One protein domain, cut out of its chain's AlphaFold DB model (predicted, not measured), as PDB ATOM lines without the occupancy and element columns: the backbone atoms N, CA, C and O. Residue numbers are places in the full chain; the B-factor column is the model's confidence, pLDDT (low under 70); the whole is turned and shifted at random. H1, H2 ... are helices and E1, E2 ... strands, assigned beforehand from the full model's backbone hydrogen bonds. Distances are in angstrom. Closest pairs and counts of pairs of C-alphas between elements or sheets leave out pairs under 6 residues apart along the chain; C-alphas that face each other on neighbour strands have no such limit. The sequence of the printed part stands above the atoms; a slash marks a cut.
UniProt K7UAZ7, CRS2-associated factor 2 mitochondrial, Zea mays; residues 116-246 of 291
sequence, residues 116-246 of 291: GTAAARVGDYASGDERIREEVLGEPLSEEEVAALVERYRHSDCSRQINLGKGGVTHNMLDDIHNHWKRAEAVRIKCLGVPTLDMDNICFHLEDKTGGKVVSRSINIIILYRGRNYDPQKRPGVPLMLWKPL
ATOM      1  N   GLY A 116     -18.596 -25.984  38.975       53.28
ATOM      2  CA  GLY A 116     -18.787 -27.186  39.801       53.28
ATOM      3  C   GLY A 116     -19.427 -26.985  41.181       53.28
ATOM      4  O   GLY A 116     -19.169 -27.786  42.082       53.28
ATOM      5  N   THR A 117     -20.228 -25.939  41.372       54.56
ATOM      6  CA  THR A 117     -20.931 -25.650  42.631       54.56
ATOM      7  C   THR A 117     -22.358 -26.205  42.556       54.56
ATOM      8  O   THR A 117     -23.045 -26.024  41.556       54.56
ATOM      9  N   ALA A 118     -22.826 -26.908  43.593       55.69
ATOM     10  CA  ALA A 118     -24.130 -27.577  43.567       55.69
ATOM     11  C   ALA A 118     -25.298 -26.574  43.583       55.69
ATOM     12  O   ALA A 118     -25.629 -26.067  44.654       55.69
ATOM     13  N   ALA A 119     -25.916 -26.326  42.419       55.97
ATOM     14  CA  ALA A 119     -27.086 -25.465  42.241       55.97
ATOM     15  C   ALA A 119     -28.245 -25.824  43.187       55.97
ATOM     16  O   ALA A 119     -28.773 -26.938  43.149       55.97
ATOM     17  N   ALA A 120     -28.662 -24.869  44.020       55.50
ATOM     18  CA  ALA A 120     -29.972 -24.909  44.652       55.50
ATOM     19  C   ALA A 120     -31.010 -24.462  43.617       55.50
ATOM     20  O   ALA A 120     -30.767 -23.517  42.864       55.50
ATOM     21  N   ARG A 121     -32.161 -25.136  43.575       60.66
ATOM     22  CA  ARG A 121     -33.259 -24.769  42.678       60.66
ATOM     23  C   ARG A 121     -33.722 -23.329  42.939       60.66
ATOM     24  O   ARG A 121     -34.013 -22.967  44.078       60.66
ATOM     25  N   VAL A 122     -33.886 -22.544  41.875       50.41
ATOM     26  CA  VAL A 122     -34.504 -21.210  41.939       50.41
ATOM     27  C   VAL A 122     -35.964 -21.308  41.485       50.41
ATOM     28  O   VAL A 122     -36.229 -21.497  40.305       50.41
ATOM     29  N   GLY A 123     -36.915 -21.153  42.412       53.91
ATOM     30  CA  GLY A 123     -38.338 -20.914  42.108       53.91
ATOM     31  C   GLY A 123     -39.309 -22.109  42.196       53.91
ATOM     32  O   GLY A 123     -38.964 -23.275  41.970       53.91
ATOM     33  N   ASP A 124     -40.573 -21.771  42.478       52.69
ATOM     34  CA  ASP A 124     -41.697 -22.679  42.773       52.69
ATOM     35  C   ASP A 124     -42.391 -23.253  41.514       52.69
ATOM     36  O   ASP A 124     -43.603 -23.152  41.319       52.69
ATOM     37  N   TYR A 125     -41.626 -23.885  40.625       52.66
ATOM     38  CA  TYR A 125     -42.154 -24.554  39.419       52.66
ATOM     39  C   TYR A 125     -42.768 -25.943  39.706       52.66
ATOM     40  O   TYR A 125     -42.179 -26.965  39.358       52.66
ATOM     41  N   ALA A 126     -43.919 -26.011  40.380       53.94
ATOM     42  CA  ALA A 126     -44.583 -27.293  40.669       53.94
ATOM     43  C   ALA A 126     -45.560 -27.756  39.567       53.94
ATOM     44  O   ALA A 126     -45.623 -28.939  39.273       53.94
ATOM     45  N   SER A 127     -46.317 -26.840  38.945       52.16
ATOM     46  CA  SER A 127     -47.461 -27.205  38.078       52.16
ATOM     47  C   SER A 127     -47.210 -27.099  36.564       52.16
ATOM     48  O   SER A 127     -47.994 -27.641  35.785       52.16
ATOM     49  N   GLY A 128     -46.172 -26.379  36.125       58.97
ATOM     50  CA  GLY A 128     -45.866 -26.226  34.693       58.97
ATOM     51  C   GLY A 128     -45.111 -27.420  34.101       58.97
ATOM     52  O   GLY A 128     -45.325 -27.778  32.948       58.97
ATOM     53  N   ASP A 129     -44.264 -28.046  34.914       65.94
ATOM     54  CA  ASP A 129     -43.284 -29.048  34.489       65.94
ATOM     55  C   ASP A 129     -43.944 -30.376  34.076       65.94
ATOM     56  O   ASP A 129     -43.599 -30.961  33.051       65.94
ATOM     57  N   GLU A 130     -44.976 -30.801  34.813       72.06
ATOM     58  CA  GLU A 130     -45.778 -31.988  34.484       72.06
ATOM     59  C   GLU A 130     -46.454 -31.851  33.112       72.06
ATOM     60  O   GLU A 130     -46.422 -32.787  32.317       72.06
ATOM     61  N   ARG A 131     -46.974 -30.661  32.777       73.38
ATOM     62  CA  ARG A 131     -47.617 -30.396  31.477       73.38
ATOM     63  C   ARG A 131     -46.619 -30.420  30.323       73.38
ATOM     64  O   ARG A 131     -46.911 -30.988  29.277       73.38
ATOM     65  N   ILE A 132     -45.434 -29.833  30.517       77.88
ATOM     66  CA  ILE A 132     -44.343 -29.882  29.530       77.88
ATOM     67  C   ILE A 132     -43.910 -31.339  29.313       77.88
ATOM     68  O   ILE A 132     -43.682 -31.768  28.182       77.88
ATOM     69  N   ARG A 133     -43.840 -32.130  30.390       82.50
ATOM     70  CA  ARG A 133     -43.517 -33.556  30.323       82.50
ATOM     71  C   ARG A 133     -44.585 -34.358  29.575       82.50
ATOM     72  O   ARG A 133     -44.226 -35.170  28.725       82.50
ATOM     73  N   GLU A 134     -45.868 -34.117  29.835       83.06
ATOM     74  CA  GLU A 134     -46.981 -34.718  29.086       83.06
ATOM     75  C   GLU A 134     -46.930 -34.350  27.591       83.06
ATOM     76  O   GLU A 134     -47.079 -35.230  26.746       83.06
ATOM     77  N   GLU A 135     -46.625 -33.094  27.244       84.94
ATOM     78  CA  GLU A 135     -46.481 -32.636  25.850       84.94
ATOM     79  C   GLU A 135     -45.298 -33.304  25.114       84.94
ATOM     80  O   GLU A 135     -45.394 -33.616  23.923       84.94
ATOM     81  N   VAL A 136     -44.183 -33.553  25.812       85.56
ATOM     82  CA  VAL A 136     -42.999 -34.244  25.265       85.56
ATOM     83  C   VAL A 136     -43.229 -35.753  25.128       85.56
ATOM     84  O   VAL A 136     -42.809 -36.360  24.134       85.56
ATOM     85  N   LEU A 137     -43.900 -36.376  26.103       86.94
ATOM     86  CA  LEU A 137     -44.254 -37.793  26.040       86.94
ATOM     87  C   LEU A 137     -45.290 -38.057  24.937       86.94
ATOM     88  O   LEU A 137     -45.090 -38.979  24.141       86.94
ATOM     89  N   GLY A 138     -46.308 -37.200  24.839       87.94
ATOM     90  CA  GLY A 138     -47.429 -37.321  23.913       87.94
ATOM     91  C   GLY A 138     -48.420 -38.410  24.333       87.94
ATOM     92  O   GLY A 138     -48.527 -38.770  25.504       87.94
ATOM     93  N   GLU A 139     -49.150 -38.950  23.356       87.38
ATOM     94  CA  GLU A 139     -50.025 -40.109  23.564       87.38
ATOM     95  C   GLU A 139     -49.265 -41.304  24.180       87.38
ATOM     96  O   GLU A 139     -48.116 -41.568  23.795       87.38
ATOM     97  N   PRO A 140     -49.899 -42.069  25.090       86.50
ATOM     98  CA  PRO A 140     -49.295 -43.266  25.662       86.50
ATOM     99  C   PRO A 140     -49.017 -44.312  24.574       86.50
ATOM    100  O   PRO A 140     -49.821 -44.510  23.663       86.50
ATOM    101  N   LEU A 141     -47.879 -45.001  24.687       88.81
ATOM    102  CA  LEU A 141     -47.515 -46.077  23.762       88.81
ATOM    103  C   LEU A 141     -48.491 -47.249  23.895       88.81
ATOM    104  O   LEU A 141     -48.873 -47.616  25.009       88.81
ATOM    105  N   SER A 142     -48.833 -47.875  22.769       92.56
ATOM    106  CA  SER A 142     -49.602 -49.123  22.788       92.56
ATOM    107  C   SER A 142     -48.752 -50.284  23.317       92.56
ATOM    108  O   SER A 142     -47.520 -50.257  23.250       92.56
ATOM    109  N   GLU A 143     -49.391 -51.346  23.813       91.44
ATOM    110  CA  GLU A 143     -48.676 -52.539  24.295       91.44
ATOM    111  C   GLU A 143     -47.817 -53.193  23.193       91.44
ATOM    112  O   GLU A 143     -46.735 -53.710  23.469       91.44
ATOM    113  N   GLU A 144     -48.250 -53.097  21.932       93.06
ATOM    114  CA  GLU A 144     -47.506 -53.565  20.759       93.06
ATOM    115  C   GLU A 144     -46.249 -52.720  20.496       93.06
ATOM    116  O   GLU A 144     -45.166 -53.267  20.271       93.06
ATOM    117  N   GLU A 145     -46.358 -51.387  20.578       91.00
ATOM    118  CA  GLU A 145     -45.213 -50.471  20.475       91.00
ATOM    119  C   GLU A 145     -44.218 -50.697  21.617       91.00
ATOM    120  O   GLU A 145     -43.006 -50.731  21.387       91.00
ATOM    121  N   VAL A 146     -44.726 -50.895  22.838       91.56
ATOM    122  CA  VAL A 146     -43.939 -51.254  24.023       91.56
ATOM    123  C   VAL A 146     -43.186 -52.560  23.788       91.56
ATOM    124  O   VAL A 146     -41.966 -52.586  23.955       91.56
ATOM    125  N   ALA A 147     -43.858 -53.626  23.349       92.38
ATOM    126  CA  ALA A 147     -43.228 -54.916  23.080       92.38
ATOM    127  C   ALA A 147     -42.161 -54.821  21.974       92.38
ATOM    128  O   ALA A 147     -41.050 -55.335  22.137       92.38
ATOM    129  N   ALA A 148     -42.451 -54.100  20.886       91.31
ATOM    130  CA  ALA A 148     -41.499 -53.859  19.806       91.31
ATOM    131  C   ALA A 148     -40.275 -53.056  20.283       91.31
ATOM    132  O   ALA A 148     -39.142 -53.397  19.941       91.31
ATOM    133  N   LEU A 149     -40.473 -52.014  21.098       89.94
ATOM    134  CA  LEU A 149     -39.384 -51.245  21.701       89.94
ATOM    135  C   LEU A 149     -38.538 -52.129  22.627       89.94
ATOM    136  O   LEU A 149     -37.310 -52.096  22.553       89.94
ATOM    137  N   VAL A 150     -39.176 -52.945  23.468       90.75
ATOM    138  CA  VAL A 150     -38.481 -53.865  24.372       90.75
ATOM    139  C   VAL A 150     -37.601 -54.820  23.583       90.75
ATOM    140  O   VAL A 150     -36.407 -54.869  23.862       90.75
ATOM    141  N   GLU A 151     -38.128 -55.508  22.569       89.62
ATOM    142  CA  GLU A 151     -37.346 -56.482  21.800       89.62
ATOM    143  C   GLU A 151     -36.188 -55.813  21.033       89.62
ATOM    144  O   GLU A 151     -35.056 -56.302  21.094       89.62
ATOM    145  N   ARG A 152     -36.404 -54.624  20.435       87.62
ATOM    146  CA  ARG A 152     -35.332 -53.831  19.788       87.62
ATOM    147  C   ARG A 152     -34.162 -53.517  20.730       87.62
ATOM    148  O   ARG A 152     -33.015 -53.509  20.286       87.62
ATOM    149  N   TYR A 153     -34.432 -53.254  22.010       86.31
ATOM    150  CA  TYR A 153     -33.426 -52.863  23.010       86.31
ATOM    151  C   TYR A 153     -33.119 -53.967  24.046       86.31
ATOM    152  O   TYR A 153     -32.430 -53.712  25.035       86.31
ATOM    153  N   ARG A 154     -33.582 -55.206  23.835       82.38
ATOM    154  CA  ARG A 154     -33.396 -56.332  24.770       82.38
ATOM    155  C   ARG A 154     -31.966 -56.868  24.777       82.38
ATOM    156  O   ARG A 154     -31.416 -57.174  25.840       82.38
ATOM    157  N   HIS A 155     -31.376 -56.998  23.591       80.69
ATOM    158  CA  HIS A 155     -30.107 -57.690  23.383       80.69
ATOM    159  C   HIS A 155     -28.898 -56.947  23.975       80.69
ATOM    160  O   HIS A 155     -28.850 -55.716  24.043       80.69
ATOM    161  N   SER A 156     -27.892 -57.721  24.399       68.69
ATOM    162  CA  SER A 156     -26.618 -57.230  24.946       68.69
ATOM    163  C   SER A 156     -25.874 -56.293  24.004       68.69
ATOM    164  O   SER A 156     -25.214 -55.363  24.458       68.69
ATOM    165  N   ASP A 157     -26.030 -56.526  22.706       62.91
ATOM    166  CA  ASP A 157     -25.152 -56.006  21.658       62.91
ATOM    167  C   ASP A 157     -25.540 -54.577  21.239       62.91
ATOM    168  O   ASP A 157     -24.908 -53.947  20.390       62.91
ATOM    169  N   CYS A 158     -26.559 -54.015  21.898       62.97
ATOM    170  CA  CYS A 158     -26.827 -52.589  21.897       62.97
ATOM    171  C   CYS A 158     -25.620 -51.813  22.457       62.97
ATOM    172  O   CYS A 158     -25.523 -51.571  23.659       62.97
ATOM    173  N   SER A 159     -24.797 -51.264  21.556       61.62
ATOM    174  CA  SER A 159     -23.764 -50.232  21.809       61.62
ATOM    175  C   SER A 159     -24.288 -48.940  22.485       61.62
ATOM    176  O   SER A 159     -23.562 -47.956  22.609       61.62
ATOM    177  N   ARG A 160     -25.565 -48.914  22.876       73.38
ATOM    178  CA  ARG A 160     -26.334 -47.798  23.441       73.38
ATOM    179  C   ARG A 160     -26.790 -48.114  24.878       73.38
ATOM    180  O   ARG A 160     -27.841 -47.650  25.313       73.38
ATOM    181  N   GLN A 161     -26.043 -48.978  25.572       88.56
ATOM    182  CA  GLN A 161     -26.281 -49.362  26.962       88.56
ATOM    183  C   GLN A 161     -25.570 -48.391  27.916       88.56
ATOM    184  O   GLN A 161     -24.348 -48.258  27.855       88.56
ATOM    185  N   ILE A 162     -26.307 -47.799  28.858       92.19
ATOM    186  CA  ILE A 162     -25.733 -47.049  29.988       92.19
ATOM    187  C   ILE A 162     -25.652 -47.972  31.213       92.19
ATOM    188  O   ILE A 162     -26.537 -48.797  31.436       92.19
ATOM    189  N   ASN A 163     -24.592 -47.853  32.015       92.31
ATOM    190  CA  ASN A 163     -24.399 -48.653  33.227       92.31
ATOM    191  C   ASN A 163     -24.622 -47.808  34.490       92.31
ATOM    192  O   ASN A 163     -23.829 -46.916  34.787       92.31
ATOM    193  N   LEU A 164     -25.655 -48.140  35.264       91.81
ATOM    194  CA  LEU A 164     -25.877 -47.635  36.618       91.81
ATOM    195  C   LEU A 164     -24.989 -48.415  37.597       91.81
ATOM    196  O   LEU A 164     -25.214 -49.599  37.834       91.81
ATOM    197  N   GLY A 165     -23.969 -47.762  38.155       88.50
ATOM    198  CA  GLY A 165     -23.133 -48.322  39.225       88.50
ATOM    199  C   GLY A 165     -23.589 -47.893  40.623       88.50
ATOM    200  O   GLY A 165     -24.617 -47.245  40.775       88.50
ATOM    201  N   LYS A 166     -22.758 -48.150  41.644       86.38
ATOM    202  CA  LYS A 166     -22.998 -47.819  43.073       86.38
ATOM    203  C   LYS A 166     -23.507 -46.389  43.364       86.38
ATOM    204  O   LYS A 166     -24.032 -46.151  44.437       86.38
ATOM    205  N   GLY A 167     -23.304 -45.426  42.464       84.25
ATOM    206  CA  GLY A 167     -23.812 -44.060  42.628       84.25
ATOM    207  C   GLY A 167     -25.311 -43.886  42.359       84.25
ATOM    208  O   GLY A 167     -25.792 -42.770  42.526       84.25
ATOM    209  N   GLY A 168     -26.029 -44.926  41.924       90.62
ATOM    210  CA  GLY A 168     -27.434 -44.818  41.533       90.62
ATOM    211  C   GLY A 168     -27.636 -43.810  40.397       90.62
ATOM    212  O   GLY A 168     -26.745 -43.623  39.561       90.62
ATOM    213  N   VAL A 169     -28.796 -43.152  40.361       92.19
ATOM    214  CA  VAL A 169     -29.112 -42.128  39.350       92.19
ATOM    215  C   VAL A 169     -28.268 -40.880  39.611       92.19
ATOM    216  O   VAL A 169     -28.580 -40.094  40.501       92.19
ATOM    217  N   THR A 170     -27.183 -40.700  38.852       90.69
ATOM    218  CA  THR A 170     -26.278 -39.542  38.992       90.69
ATOM    219  C   THR A 170     -26.625 -38.402  38.035       90.69
ATOM    220  O   THR A 170     -27.166 -38.637  36.959       90.69
ATOM    221  N   HIS A 171     -26.274 -37.163  38.385       88.00
ATOM    222  CA  HIS A 171     -26.562 -35.989  37.546       88.00
ATOM    223  C   HIS A 171     -25.922 -36.052  36.154       88.00
ATOM    224  O   HIS A 171     -26.598 -35.817  35.158       88.00
ATOM    225  N   ASN A 172     -24.648 -36.445  36.057       88.62
ATOM    226  CA  ASN A 172     -23.965 -36.559  34.760       88.62
ATOM    227  C   ASN A 172     -24.633 -37.604  33.855       88.62
ATOM    228  O   ASN A 172     -24.680 -37.432  32.640       88.62
ATOM    229  N   MET A 173     -25.213 -38.649  34.454       90.88
ATOM    230  CA  MET A 173     -25.953 -39.661  33.710       90.88
ATOM    231  C   MET A 173     -27.235 -39.103  33.068       90.88
ATOM    232  O   MET A 173     -27.685 -39.655  32.067       90.88
ATOM    233  N   LEU A 174     -27.805 -38.002  33.573       91.44
ATOM    234  CA  LEU A 174     -28.926 -37.330  32.909       91.44
ATOM    235  C   LEU A 174     -28.476 -36.761  31.551       91.44
ATOM    236  O   LEU A 174     -29.129 -37.021  30.541       91.44
ATOM    237  N   ASP A 175     -27.324 -36.075  31.482       89.88
ATOM    238  CA  ASP A 175     -26.775 -35.612  30.196       89.88
ATOM    239  C   ASP A 175     -26.405 -36.794  29.283       89.88
ATOM    240  O   ASP A 175     -26.717 -36.757  28.092       89.88
ATOM    241  N   ASP A 176     -25.842 -37.885  29.823       91.50
ATOM    242  CA  ASP A 176     -25.588 -39.110  29.050       91.50
ATOM    243  C   ASP A 176     -26.876 -39.687  28.435       91.50
ATOM    244  O   ASP A 176     -26.878 -40.046  27.254       91.50
ATOM    245  N   ILE A 177     -27.983 -39.745  29.186       93.06
ATOM    246  CA  ILE A 177     -29.298 -40.196  28.696       93.06
ATOM    247  C   ILE A 177     -29.793 -39.274  27.572       93.06
ATOM    248  O   ILE A 177     -30.084 -39.753  26.472       93.06
ATOM    249  N   HIS A 178     -29.803 -37.954  27.789       90.81
ATOM    250  CA  HIS A 178     -30.203 -36.985  26.762       90.81
ATOM    251  C   HIS A 178     -29.298 -37.038  25.515       90.81
ATOM    252  O   HIS A 178     -29.772 -36.839  24.394       90.81
ATOM    253  N   ASN A 179     -28.006 -37.344  25.672       91.06
ATOM    254  CA  ASN A 179     -27.068 -37.542  24.567       91.06
ATOM    255  C   ASN A 179     -27.335 -38.840  23.791       91.06
ATOM    256  O   ASN A 179     -27.199 -38.848  22.564       91.06
ATOM    257  N   HIS A 180     -27.766 -39.916  24.454       90.50
ATOM    258  CA  HIS A 180     -28.221 -41.129  23.771       90.50
ATOM    259  C   HIS A 180     -29.535 -40.891  23.012       90.50
ATOM    260  O   HIS A 180     -29.658 -41.326  21.864       90.50
ATOM    261  N   TRP A 181     -30.474 -40.130  23.584       91.50
ATOM    262  CA  TRP A 181     -31.754 -39.799  22.946       91.50
ATOM    263  C   TRP A 181     -31.638 -38.973  21.655       91.50
ATOM    264  O   TRP A 181     -32.550 -38.999  20.830       91.50
ATOM    265  N   LYS A 182     -30.494 -38.318  21.405       89.25
ATOM    266  CA  LYS A 182     -30.175 -37.697  20.100       89.25
ATOM    267  C   LYS A 182     -30.019 -38.721  18.966       89.25
ATOM    268  O   LYS A 182     -30.171 -38.367  17.804       89.25
ATOM    269  N   ARG A 183     -29.678 -39.976  19.285       87.69
ATOM    270  CA  ARG A 183     -29.378 -41.057  18.319       87.69
ATOM    271  C   ARG A 183     -30.365 -42.227  18.388       87.69
ATOM    272  O   ARG A 183     -30.328 -43.107  17.524       87.69
ATOM    273  N   ALA A 184     -31.184 -42.284  19.434       88.69
ATOM    274  CA  ALA A 184     -32.050 -43.403  19.787       88.69
ATOM    275  C   ALA A 184     -33.378 -42.906  20.378       88.69
ATOM    276  O   ALA A 184     -33.428 -41.862  21.020       88.69
ATOM    277  N   GLU A 185     -34.449 -43.670  20.199       90.19
ATOM    278  CA  GLU A 185     -35.757 -43.390  20.817       90.19
ATOM    279  C   GLU A 185     -35.779 -43.764  22.306       90.19
ATOM    280  O   GLU A 185     -36.456 -43.129  23.113       90.19
ATOM    281  N   ALA A 186     -35.015 -44.798  22.664       91.62
ATOM    282  CA  ALA A 186     -34.932 -45.338  24.008       91.62
ATOM    283  C   ALA A 186     -33.487 -45.667  24.390       91.62
ATOM    284  O   ALA A 186     -32.605 -45.817  23.540       91.62
ATOM    285  N   VAL A 187     -33.264 -45.779  25.695       92.88
ATOM    286  CA  VAL A 187     -31.981 -46.118  26.305       92.88
ATOM    287  C   VAL A 187     -32.154 -47.373  27.138       92.88
ATOM    288  O   VAL A 187     -33.064 -47.471  27.961       92.88
ATOM    289  N   ARG A 188     -31.240 -48.320  26.947       93.00
ATOM    290  CA  ARG A 188     -31.124 -49.507  27.786       93.00
ATOM    291  C   ARG A 188     -30.177 -49.188  28.937       93.00
ATOM    292  O   ARG A 188     -29.001 -48.908  28.713       93.00
ATOM    293  N   ILE A 189     -30.672 -49.237  30.162       94.12
ATOM    294  CA  ILE A 189     -29.911 -48.924  31.368       94.12
ATOM    295  C   ILE A 189     -29.724 -50.215  32.164       94.12
ATOM    296  O   ILE A 189     -30.700 -50.877  32.496       94.12
ATOM    297  N   LYS A 190     -28.480 -50.587  32.477       92.88
ATOM    298  CA  LYS A 190     -28.160 -51.777  33.278       92.88
ATOM    299  C   LYS A 190     -27.718 -51.378  34.685       92.88
ATOM    300  O   LYS A 190     -26.688 -50.726  34.836       92.88
ATOM    301  N   CYS A 191     -28.459 -51.811  35.698       92.75
ATOM    302  CA  CYS A 191     -28.138 -51.628  37.113       92.75
ATOM    303  C   CYS A 191     -27.102 -52.658  37.588       92.75
ATOM    304  O   CYS A 191     -27.199 -53.848  37.277       92.75
ATOM    305  N   LEU A 192     -26.099 -52.200  38.342       91.25
ATOM    306  CA  LEU A 192     -24.973 -52.996  38.827       91.25
ATOM    307  C   LEU A 192     -24.696 -52.704  40.312       91.25
ATOM    308  O   LEU A 192     -24.320 -51.590  40.680       91.25
ATOM    309  N   GLY A 193     -24.791 -53.736  41.156       89.19
ATOM    310  CA  GLY A 193     -24.528 -53.638  42.597       89.19
ATOM    311  C   GLY A 193     -25.738 -53.125  43.380       89.19
ATOM    312  O   GLY A 193     -26.864 -53.462  43.042       89.19
ATOM    313  N   VAL A 194     -25.499 -52.301  44.409       86.00
ATOM    314  CA  VAL A 194     -26.525 -51.766  45.337       86.00
ATOM    315  C   VAL A 194     -27.823 -51.281  44.658       86.00
ATOM    316  O   VAL A 194     -28.883 -51.661  45.151       86.00
ATOM    317  N   PRO A 195     -27.792 -50.570  43.507       86.75
ATOM    318  CA  PRO A 195     -29.009 -50.123  42.826       86.75
ATOM    319  C   PRO A 195     -30.012 -51.242  42.485       86.75
ATOM    320  O   PRO A 195     -31.204 -50.986  42.389       86.75
ATOM    321  N   THR A 196     -29.589 -52.504  42.325       90.19
ATOM    322  CA  THR A 196     -30.535 -53.597  42.013       90.19
ATOM    323  C   THR A 196     -31.458 -53.974  43.177       90.19
ATOM    324  O   THR A 196     -32.326 -54.820  42.993       90.19
ATOM    325  N   LEU A 197     -31.250 -53.413  44.374       89.44
ATOM    326  CA  LEU A 197     -32.097 -53.654  45.547       89.44
ATOM    327  C   LEU A 197     -33.368 -52.795  45.545       89.44
ATOM    328  O   LEU A 197     -34.388 -53.240  46.057       89.44
ATOM    329  N   ASP A 198     -33.310 -51.593  44.964       89.50
ATOM    330  CA  ASP A 198     -34.394 -50.606  44.985       89.50
ATOM    331  C   ASP A 198     -34.624 -50.021  43.583       89.50
ATOM    332  O   ASP A 198     -34.320 -48.871  43.255       89.50
ATOM    333  N   MET A 199     -35.127 -50.889  42.704       90.88
ATOM    334  CA  MET A 199     -35.375 -50.559  41.301       90.88
ATOM    335  C   MET A 199     -36.537 -49.578  41.116       90.88
ATOM    336  O   MET A 199     -36.542 -48.847  40.127       90.88
ATOM    337  N   ASP A 200     -37.498 -49.532  42.042       91.62
ATOM    338  CA  ASP A 200     -38.669 -48.660  41.926       91.62
ATOM    339  C   ASP A 200     -38.298 -47.195  42.244       91.62
ATOM    340  O   ASP A 200     -38.674 -46.301  41.486       91.62
ATOM    341  N   ASN A 201     -37.447 -46.945  43.248       91.69
ATOM    342  CA  ASN A 201     -36.832 -45.633  43.516       91.69
ATOM    343  C   ASN A 201     -35.968 -45.133  42.338       91.69
ATOM    344  O   ASN A 201     -36.032 -43.969  41.935       91.69
ATOM    345  N   ILE A 202     -35.205 -46.029  41.704       93.00
ATOM    346  CA  ILE A 202     -34.436 -45.701  40.491       93.00
ATOM    347  C   ILE A 202     -35.359 -45.356  39.324       93.00
ATOM    348  O   ILE A 202     -35.104 -44.374  38.629       93.00
ATOM    349  N   CYS A 203     -36.419 -46.136  39.095       93.69
ATOM    350  CA  CYS A 203     -37.395 -45.837  38.048       93.69
ATOM    351  C   CYS A 203     -38.058 -44.479  38.298       93.69
ATOM    352  O   CYS A 203     -38.112 -43.670  37.375       93.69
ATOM    353  N   PHE A 204     -38.467 -44.199  39.541       93.19
ATOM    354  CA  PHE A 204     -39.006 -42.905  39.951       93.19
ATOM    355  C   PHE A 204     -38.042 -41.759  39.618       93.19
ATOM    356  O   PHE A 204     -38.422 -40.843  38.896       93.19
ATOM    357  N   HIS A 205     -36.779 -41.829  40.049       92.38
ATOM    358  CA  HIS A 205     -35.812 -40.760  39.781       92.38
ATOM    359  C   HIS A 205     -35.392 -40.634  38.315       92.38
ATOM    360  O   HIS A 205     -35.119 -39.520  37.871       92.38
ATOM    361  N   LEU A 206     -35.342 -41.725  37.546       93.75
ATOM    362  CA  LEU A 206     -35.111 -41.642  36.102       93.75
ATOM    363  C   LEU A 206     -36.273 -40.925  35.409       93.75
ATOM    364  O   LEU A 206     -36.034 -40.029  34.603       93.75
ATOM    365  N   GLU A 207     -37.513 -41.282  35.737       92.88
ATOM    366  CA  GLU A 207     -38.716 -40.643  35.202       92.88
ATOM    367  C   GLU A 207     -38.808 -39.156  35.580       92.88
ATOM    368  O   GLU A 207     -38.955 -38.304  34.706       92.88
ATOM    369  N   ASP A 208     -38.663 -38.847  36.867       90.12
ATOM    370  CA  ASP A 208     -38.737 -37.500  37.443       90.12
ATOM    371  C   ASP A 208     -37.626 -36.565  36.928       90.12
ATOM    372  O   ASP A 208     -37.891 -35.418  36.581       90.12
ATOM    373  N   LYS A 209     -36.374 -37.039  36.821       89.88
ATOM    374  CA  LYS A 209     -35.226 -36.173  36.479       89.88
ATOM    375  C   LYS A 209     -34.915 -36.067  34.988       89.88
ATOM    376  O   LYS A 209     -34.251 -35.112  34.596       89.88
ATOM    377  N   THR A 210     -35.355 -37.018  34.162       90.50
ATOM    378  CA  THR A 210     -35.145 -36.963  32.696       90.50
ATOM    379  C   THR A 210     -36.391 -36.547  31.916       90.50
ATOM    380  O   THR A 210     -36.293 -36.274  30.720       90.50
ATOM    381  N   GLY A 211     -37.570 -36.568  32.550       88.19
ATOM    382  CA  GLY A 211     -38.867 -36.418  31.887       88.19
ATOM    383  C   GLY A 211     -39.326 -37.656  31.099       88.19
ATOM    384  O   GLY A 211     -40.491 -37.734  30.709       88.19
ATOM    385  N   GLY A 212     -38.455 -38.649  30.893       90.88
ATOM    386  CA  GLY A 212     -38.760 -39.861  30.133       90.88
ATOM    387  C   GLY A 212     -39.779 -40.785  30.808       90.88
ATOM    388  O   GLY A 212     -40.234 -40.551  31.930       90.88
ATOM    389  N   LYS A 213     -40.122 -41.879  30.123       93.38
ATOM    390  CA  LYS A 213     -41.020 -42.928  30.624       93.38
ATOM    391  C   LYS A 213     -40.309 -44.276  30.665       93.38
ATOM    392  O   LYS A 213     -39.678 -44.677  29.686       93.38
ATOM    393  N   VAL A 214     -40.404 -44.996  31.782       94.75
ATOM    394  CA  VAL A 214     -39.920 -46.377  31.872       94.75
ATOM    395  C   VAL A 214     -40.927 -47.284  31.174       94.75
ATOM    396  O   VAL A 214     -42.076 -47.395  31.588       94.75
ATOM    397  N   VAL A 215     -40.480 -47.925  30.094       93.31
ATOM    398  CA  VAL A 215     -41.308 -48.805  29.254       93.31
ATOM    399  C   VAL A 215     -41.196 -50.265  29.687       93.31
ATOM    400  O   VAL A 215     -42.152 -51.026  29.587       93.31
ATOM    401  N   SER A 216     -40.036 -50.670  30.207       92.00
ATOM    402  CA  SER A 216     -39.861 -52.005  30.774       92.00
ATOM    403  C   SER A 216     -38.901 -51.988  31.949       92.00
ATOM    404  O   SER A 216     -37.825 -51.386  31.884       92.00
ATOM    405  N   ARG A 217     -39.302 -52.703  33.003       91.69
ATOM    406  CA  ARG A 217     -38.466 -53.063  34.145       91.69
ATOM    407  C   ARG A 217     -38.192 -54.567  34.098       91.69
ATOM    408  O   ARG A 217     -39.086 -55.389  34.263       91.69
ATOM    409  N   SER A 218     -36.942 -54.922  33.853       86.69
ATOM    410  CA  SER A 218     -36.387 -56.256  34.090       86.69
ATOM    411  C   SER A 218     -35.435 -56.164  35.283       86.69
ATOM    412  O   SER A 218     -34.841 -55.111  35.488       86.69
ATOM    413  N   ILE A 219     -35.265 -57.255  36.041       86.88
ATOM    414  CA  ILE A 219     -34.542 -57.348  37.336       86.88
ATOM    415  C   ILE A 219     -33.410 -56.318  37.524       86.88
ATOM    416  O   ILE A 219     -33.370 -55.621  38.529       86.88
ATOM    417  N   ASN A 220     -32.490 -56.220  36.559       90.25
ATOM    418  CA  ASN A 220     -31.383 -55.262  36.553       90.25
ATOM    419  C   ASN A 220     -31.249 -54.469  35.235       90.25
ATOM    420  O   ASN A 220     -30.182 -53.913  34.969       90.25
ATOM    421  N   ILE A 221     -32.280 -54.446  34.385       92.00
ATOM    422  CA  ILE A 221     -32.287 -53.738  33.097       92.00
ATOM    423  C   ILE A 221     -33.570 -52.911  32.989       92.00
ATOM    424  O   ILE A 221     -34.671 -53.452  33.007       92.00
ATOM    425  N   ILE A 222     -33.413 -51.603  32.823       94.25
ATOM    426  CA  ILE A 222     -34.490 -50.638  32.596       94.25
ATOM    427  C   ILE A 222     -34.429 -50.202  31.130       94.25
ATOM    428  O   ILE A 222     -33.346 -49.929  30.610       94.25
ATOM    429  N   ILE A 223     -35.576 -50.114  30.461       93.75
ATOM    430  CA  ILE A 223     -35.690 -49.480  29.140       93.75
ATOM    431  C   ILE A 223     -36.433 -48.157  29.322       93.75
ATOM    432  O   ILE A 223     -37.618 -48.142  29.660       93.75
ATOM    433  N   LEU A 224     -35.708 -47.055  29.125       94.75
ATOM    434  CA  LEU A 224     -36.182 -45.688  29.329       94.75
ATOM    435  C   LEU A 224     -36.411 -45.000  27.976       94.75
ATOM    436  O   LEU A 224     -35.477 -44.799  27.195       94.75
ATOM    437  N   TYR A 225     -37.659 -44.641  27.708       94.12
ATOM    438  CA  TYR A 225     -38.116 -43.978  26.492       94.12
ATOM    439  C   TYR A 225     -38.182 -42.459  26.679       94.12
ATOM    440  O   TYR A 225     -38.529 -41.978  27.757       94.12
ATOM    441  N   ARG A 226     -37.852 -41.701  25.629       91.69
ATOM    442  CA  ARG A 226     -37.740 -40.231  25.689       91.69
ATOM    443  C   ARG A 226     -39.059 -39.460  25.564       91.69
ATOM    444  O   ARG A 226     -39.100 -38.294  25.932       91.69
ATOM    445  N   GLY A 227     -40.089 -40.083  24.991       90.38
ATOM    446  CA  GLY A 227     -41.303 -39.412  24.515       90.38
ATOM    447  C   GLY A 227     -41.419 -39.367  22.989       90.38
ATOM    448  O   GLY A 227     -40.411 -39.428  22.271       90.38
ATOM    449  N   ARG A 228     -42.657 -39.270  22.484       89.06
ATOM    450  CA  ARG A 228     -42.940 -39.187  21.041       89.06
ATOM    451  C   ARG A 228     -42.470 -37.849  20.452       89.06
ATOM    452  O   ARG A 228     -41.928 -37.829  19.350       89.06
ATOM    453  N   ASN A 229     -42.593 -36.761  21.214       88.06
ATOM    454  CA  ASN A 229     -42.350 -35.376  20.792       88.06
ATOM    455  C   ASN A 229     -41.063 -34.776  21.408       88.06
ATOM    456  O   ASN A 229     -40.999 -33.605  21.777       88.06
ATOM    457  N   TYR A 230     -40.017 -35.593  21.567       88.00
ATOM    458  CA  TYR A 230     -38.742 -35.138  22.130       88.00
ATOM    459  C   TYR A 230     -37.910 -34.339  21.114       88.00
ATOM    460  O   TYR A 230     -37.380 -34.903  20.154       88.00
ATOM    461  N   ASP A 231     -37.731 -33.043  21.377       87.69
ATOM    462  CA  ASP A 231     -36.862 -32.141  20.614       87.69
ATOM    463  C   ASP A 231     -35.483 -31.986  21.299       87.69
ATOM    464  O   ASP A 231     -35.395 -31.431  22.399       87.69
ATOM    465  N   PRO A 232     -34.373 -32.419  20.663       85.75
ATOM    466  CA  PRO A 232     -33.026 -32.254  21.205       85.75
ATOM    467  C   PRO A 232     -32.584 -30.810  21.481       85.75
ATOM    468  O   PRO A 232     -31.632 -30.637  22.245       85.75
ATOM    469  N   GLN A 233     -33.206 -29.805  20.852       83.75
ATOM    470  CA  GLN A 233     -32.846 -28.389  21.016       83.75
ATOM    471  C   GLN A 233     -33.517 -27.753  22.236       83.75
ATOM    472  O   GLN A 233     -32.906 -26.926  22.905       83.75
ATOM    473  N   LYS A 234     -34.743 -28.177  22.565       82.62
ATOM    474  CA  LYS A 234     -35.502 -27.707  23.740       82.62
ATOM    475  C   LYS A 234     -35.131 -28.441  25.034       82.62
ATOM    476  O   LYS A 234     -35.783 -28.252  26.057       82.62
ATOM    477  N   ARG A 235     -34.123 -29.321  24.992       80.62
ATOM    478  CA  ARG A 235     -33.713 -30.113  26.156       80.62
ATOM    479  C   ARG A 235     -33.234 -29.195  27.295       80.62
ATOM    480  O   ARG A 235     -32.536 -28.217  27.016       80.62
ATOM    481  N   PRO A 236     -33.490 -29.546  28.564       78.75
ATOM    482  CA  PRO A 236     -32.880 -28.848  29.686       78.75
ATOM    483  C   PRO A 236     -31.346 -28.947  29.629       78.75
ATOM    484  O   PRO A 236     -30.773 -30.004  29.337       78.75
ATOM    485  N   GLY A 237     -30.669 -27.832  29.907       80.25
ATOM    486  CA  GLY A 237     -29.214 -27.776  30.002       80.25
ATOM    487  C   GLY A 237     -28.732 -28.414  31.302       80.25
ATOM    488  O   GLY A 237     -28.736 -27.762  32.338       80.25
ATOM    489  N   VAL A 238     -28.309 -29.678  31.250       82.75
ATOM    490  CA  VAL A 238     -27.692 -30.378  32.390       82.75
ATOM    491  C   VAL A 238     -26.176 -30.122  32.375       82.75
ATOM    492  O   VAL A 238     -25.492 -30.667  31.503       82.75
ATOM    493  N   PRO A 239     -25.616 -29.293  33.276       79.94
ATOM    494  CA  PRO A 239     -24.178 -29.048  33.313       79.94
ATOM    495  C   PRO A 239     -23.420 -30.248  33.898       79.94
ATOM    496  O   PRO A 239     -23.899 -30.974  34.763       79.94
ATOM    497  N   LEU A 240     -22.186 -30.461  33.442       77.12
ATOM    498  CA  LEU A 240     -21.377 -31.592  33.900       77.12
ATOM    499  C   LEU A 240     -20.800 -31.331  35.298       77.12
ATOM    500  O   LEU A 240     -19.888 -30.520  35.460       77.12
ATOM    501  N   MET A 241     -21.250 -32.089  36.302       75.44
ATOM    502  CA  MET A 241     -20.667 -32.049  37.642       75.44
ATOM    503  C   MET A 241     -19.371 -32.866  37.709       75.44
ATOM    504  O   MET A 241     -19.355 -34.091  37.604       75.44
ATOM    505  N   LEU A 242     -18.251 -32.173  37.919       68.56
ATOM    506  CA  LEU A 242     -16.902 -32.757  37.884       68.56
ATOM    507  C   LEU A 242     -16.426 -33.329  39.233       68.56
ATOM    508  O   LEU A 242     -15.316 -33.849  39.328       68.56
ATOM    509  N   TRP A 243     -17.245 -33.228  40.280       64.56
ATOM    510  CA  TRP A 243     -16.876 -33.518  41.667       64.56
ATOM    511  C   TRP A 243     -17.788 -34.589  42.284       64.56
ATOM    512  O   TRP A 243     -18.991 -34.641  42.029       64.56
ATOM    513  N   LYS A 244     -17.194 -35.459  43.111       66.56
ATOM    514  CA  LYS A 244     -17.916 -36.404  43.975       66.56
ATOM    515  C   LYS A 244     -18.058 -35.780  45.363       66.56
ATOM    516  O   LYS A 244     -17.038 -35.334  45.890       66.56
ATOM    517  N   PRO A 245     -19.251 -35.795  45.982       66.38
ATOM    518  CA  PRO A 245     -19.483 -35.177  47.276       66.38
ATOM    519  C   PRO A 245     -18.518 -35.755  48.303       66.38
ATOM    520  O   PRO A 245     -18.212 -36.952  48.280       66.38
ATOM    521  N   LEU A 246     -18.024 -34.887  49.187       70.38
ATOM    522  CA  LEU A 246     -17.048 -35.277  50.198       70.38
ATOM    523  C   LEU A 246     -17.588 -36.459  51.003       70.38
ATOM    524  O   LEU A 246     -18.761 -36.486  51.378       70.38
TER     525      LEU A 246
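Overview. This is residues 116 to 246 of the 291 residues of the protein "CRS2-associated factor 2 mitochondrial" of Zea mays (UniProt K7UAZ7). A strongly twisted four-stranded sheet lies between helices, H3 and H5 over one face and H2 over the other, while H4 only grazes it. H1 is off the sheet, and residues 119 to 128 stick out. The 131 printed residues have five named helices and four named strands, in the order H1 H2 E1 H3 E2 H4 H5 E3 E4; the mixed sheet runs E1 E2 E4 E3, and the class is mixed, helices and strands. The whole is compact, with a radius of gyration of the C-alphas of 14.9 A, and spans 42 by 34 by 25 A.

Along the chain. The strands are E1, residues 161 to 164; E2, 186 to 191, 16.0 A long; E4, 221 to 225, ending at C-alpha 225 (-38.116, -43.978, 26.492); and E3, 213 to 218. The helices are H2, 143 to 154, 15.8 A; H3, 171 to 181, 16.0 A; H5, 199 to 210, 16.1 A; H4, 194 to 197; and H1, 128 to 137, beginning at C-alpha 128 (-45.866, -26.226, 34.693).

Arrangement. E1 and E2 are parallel, with N 164 and O 190 at 2.8 A. E2 and E4 are antiparallel, with N 189 and O 222 at 2.8 A; so are E4 and E3, a hairpin, with N 215 and O 223 at 2.9 A. E1, H3, E2 form a strand-helix-strand unit, parallel neighbour strands joined through a helix; E2, H4 H5, E3 form a split one, with E4 between its strands; both crossovers are right-handed. Helices on both faces give three layers: H2 at a height over the sheet of 8.7 A, H3 at 9.4 A and H5 at 8.1 A. H5 touches H3 with residues 209 to 210 alone, about perpendicular at 73 degrees; the closest C-alphas are those of Leu 174 and Thr 210, 6.2 A apart. Every O i to N i+4 pair is within hydrogen-bond range in H1, H2 and H5, and 6 of 7 in H3; H4 is too short for one.

Size, cuts and confidence. The C-alphas of Glu 144 and Leu 246 are farthest apart, at 46.1 A. The printed part has no cut, and no link is long. Residues 226 to 246 have no named element. pLDDT is under 70 at residues 116 to 129, 156 to 159 and 242 to 245.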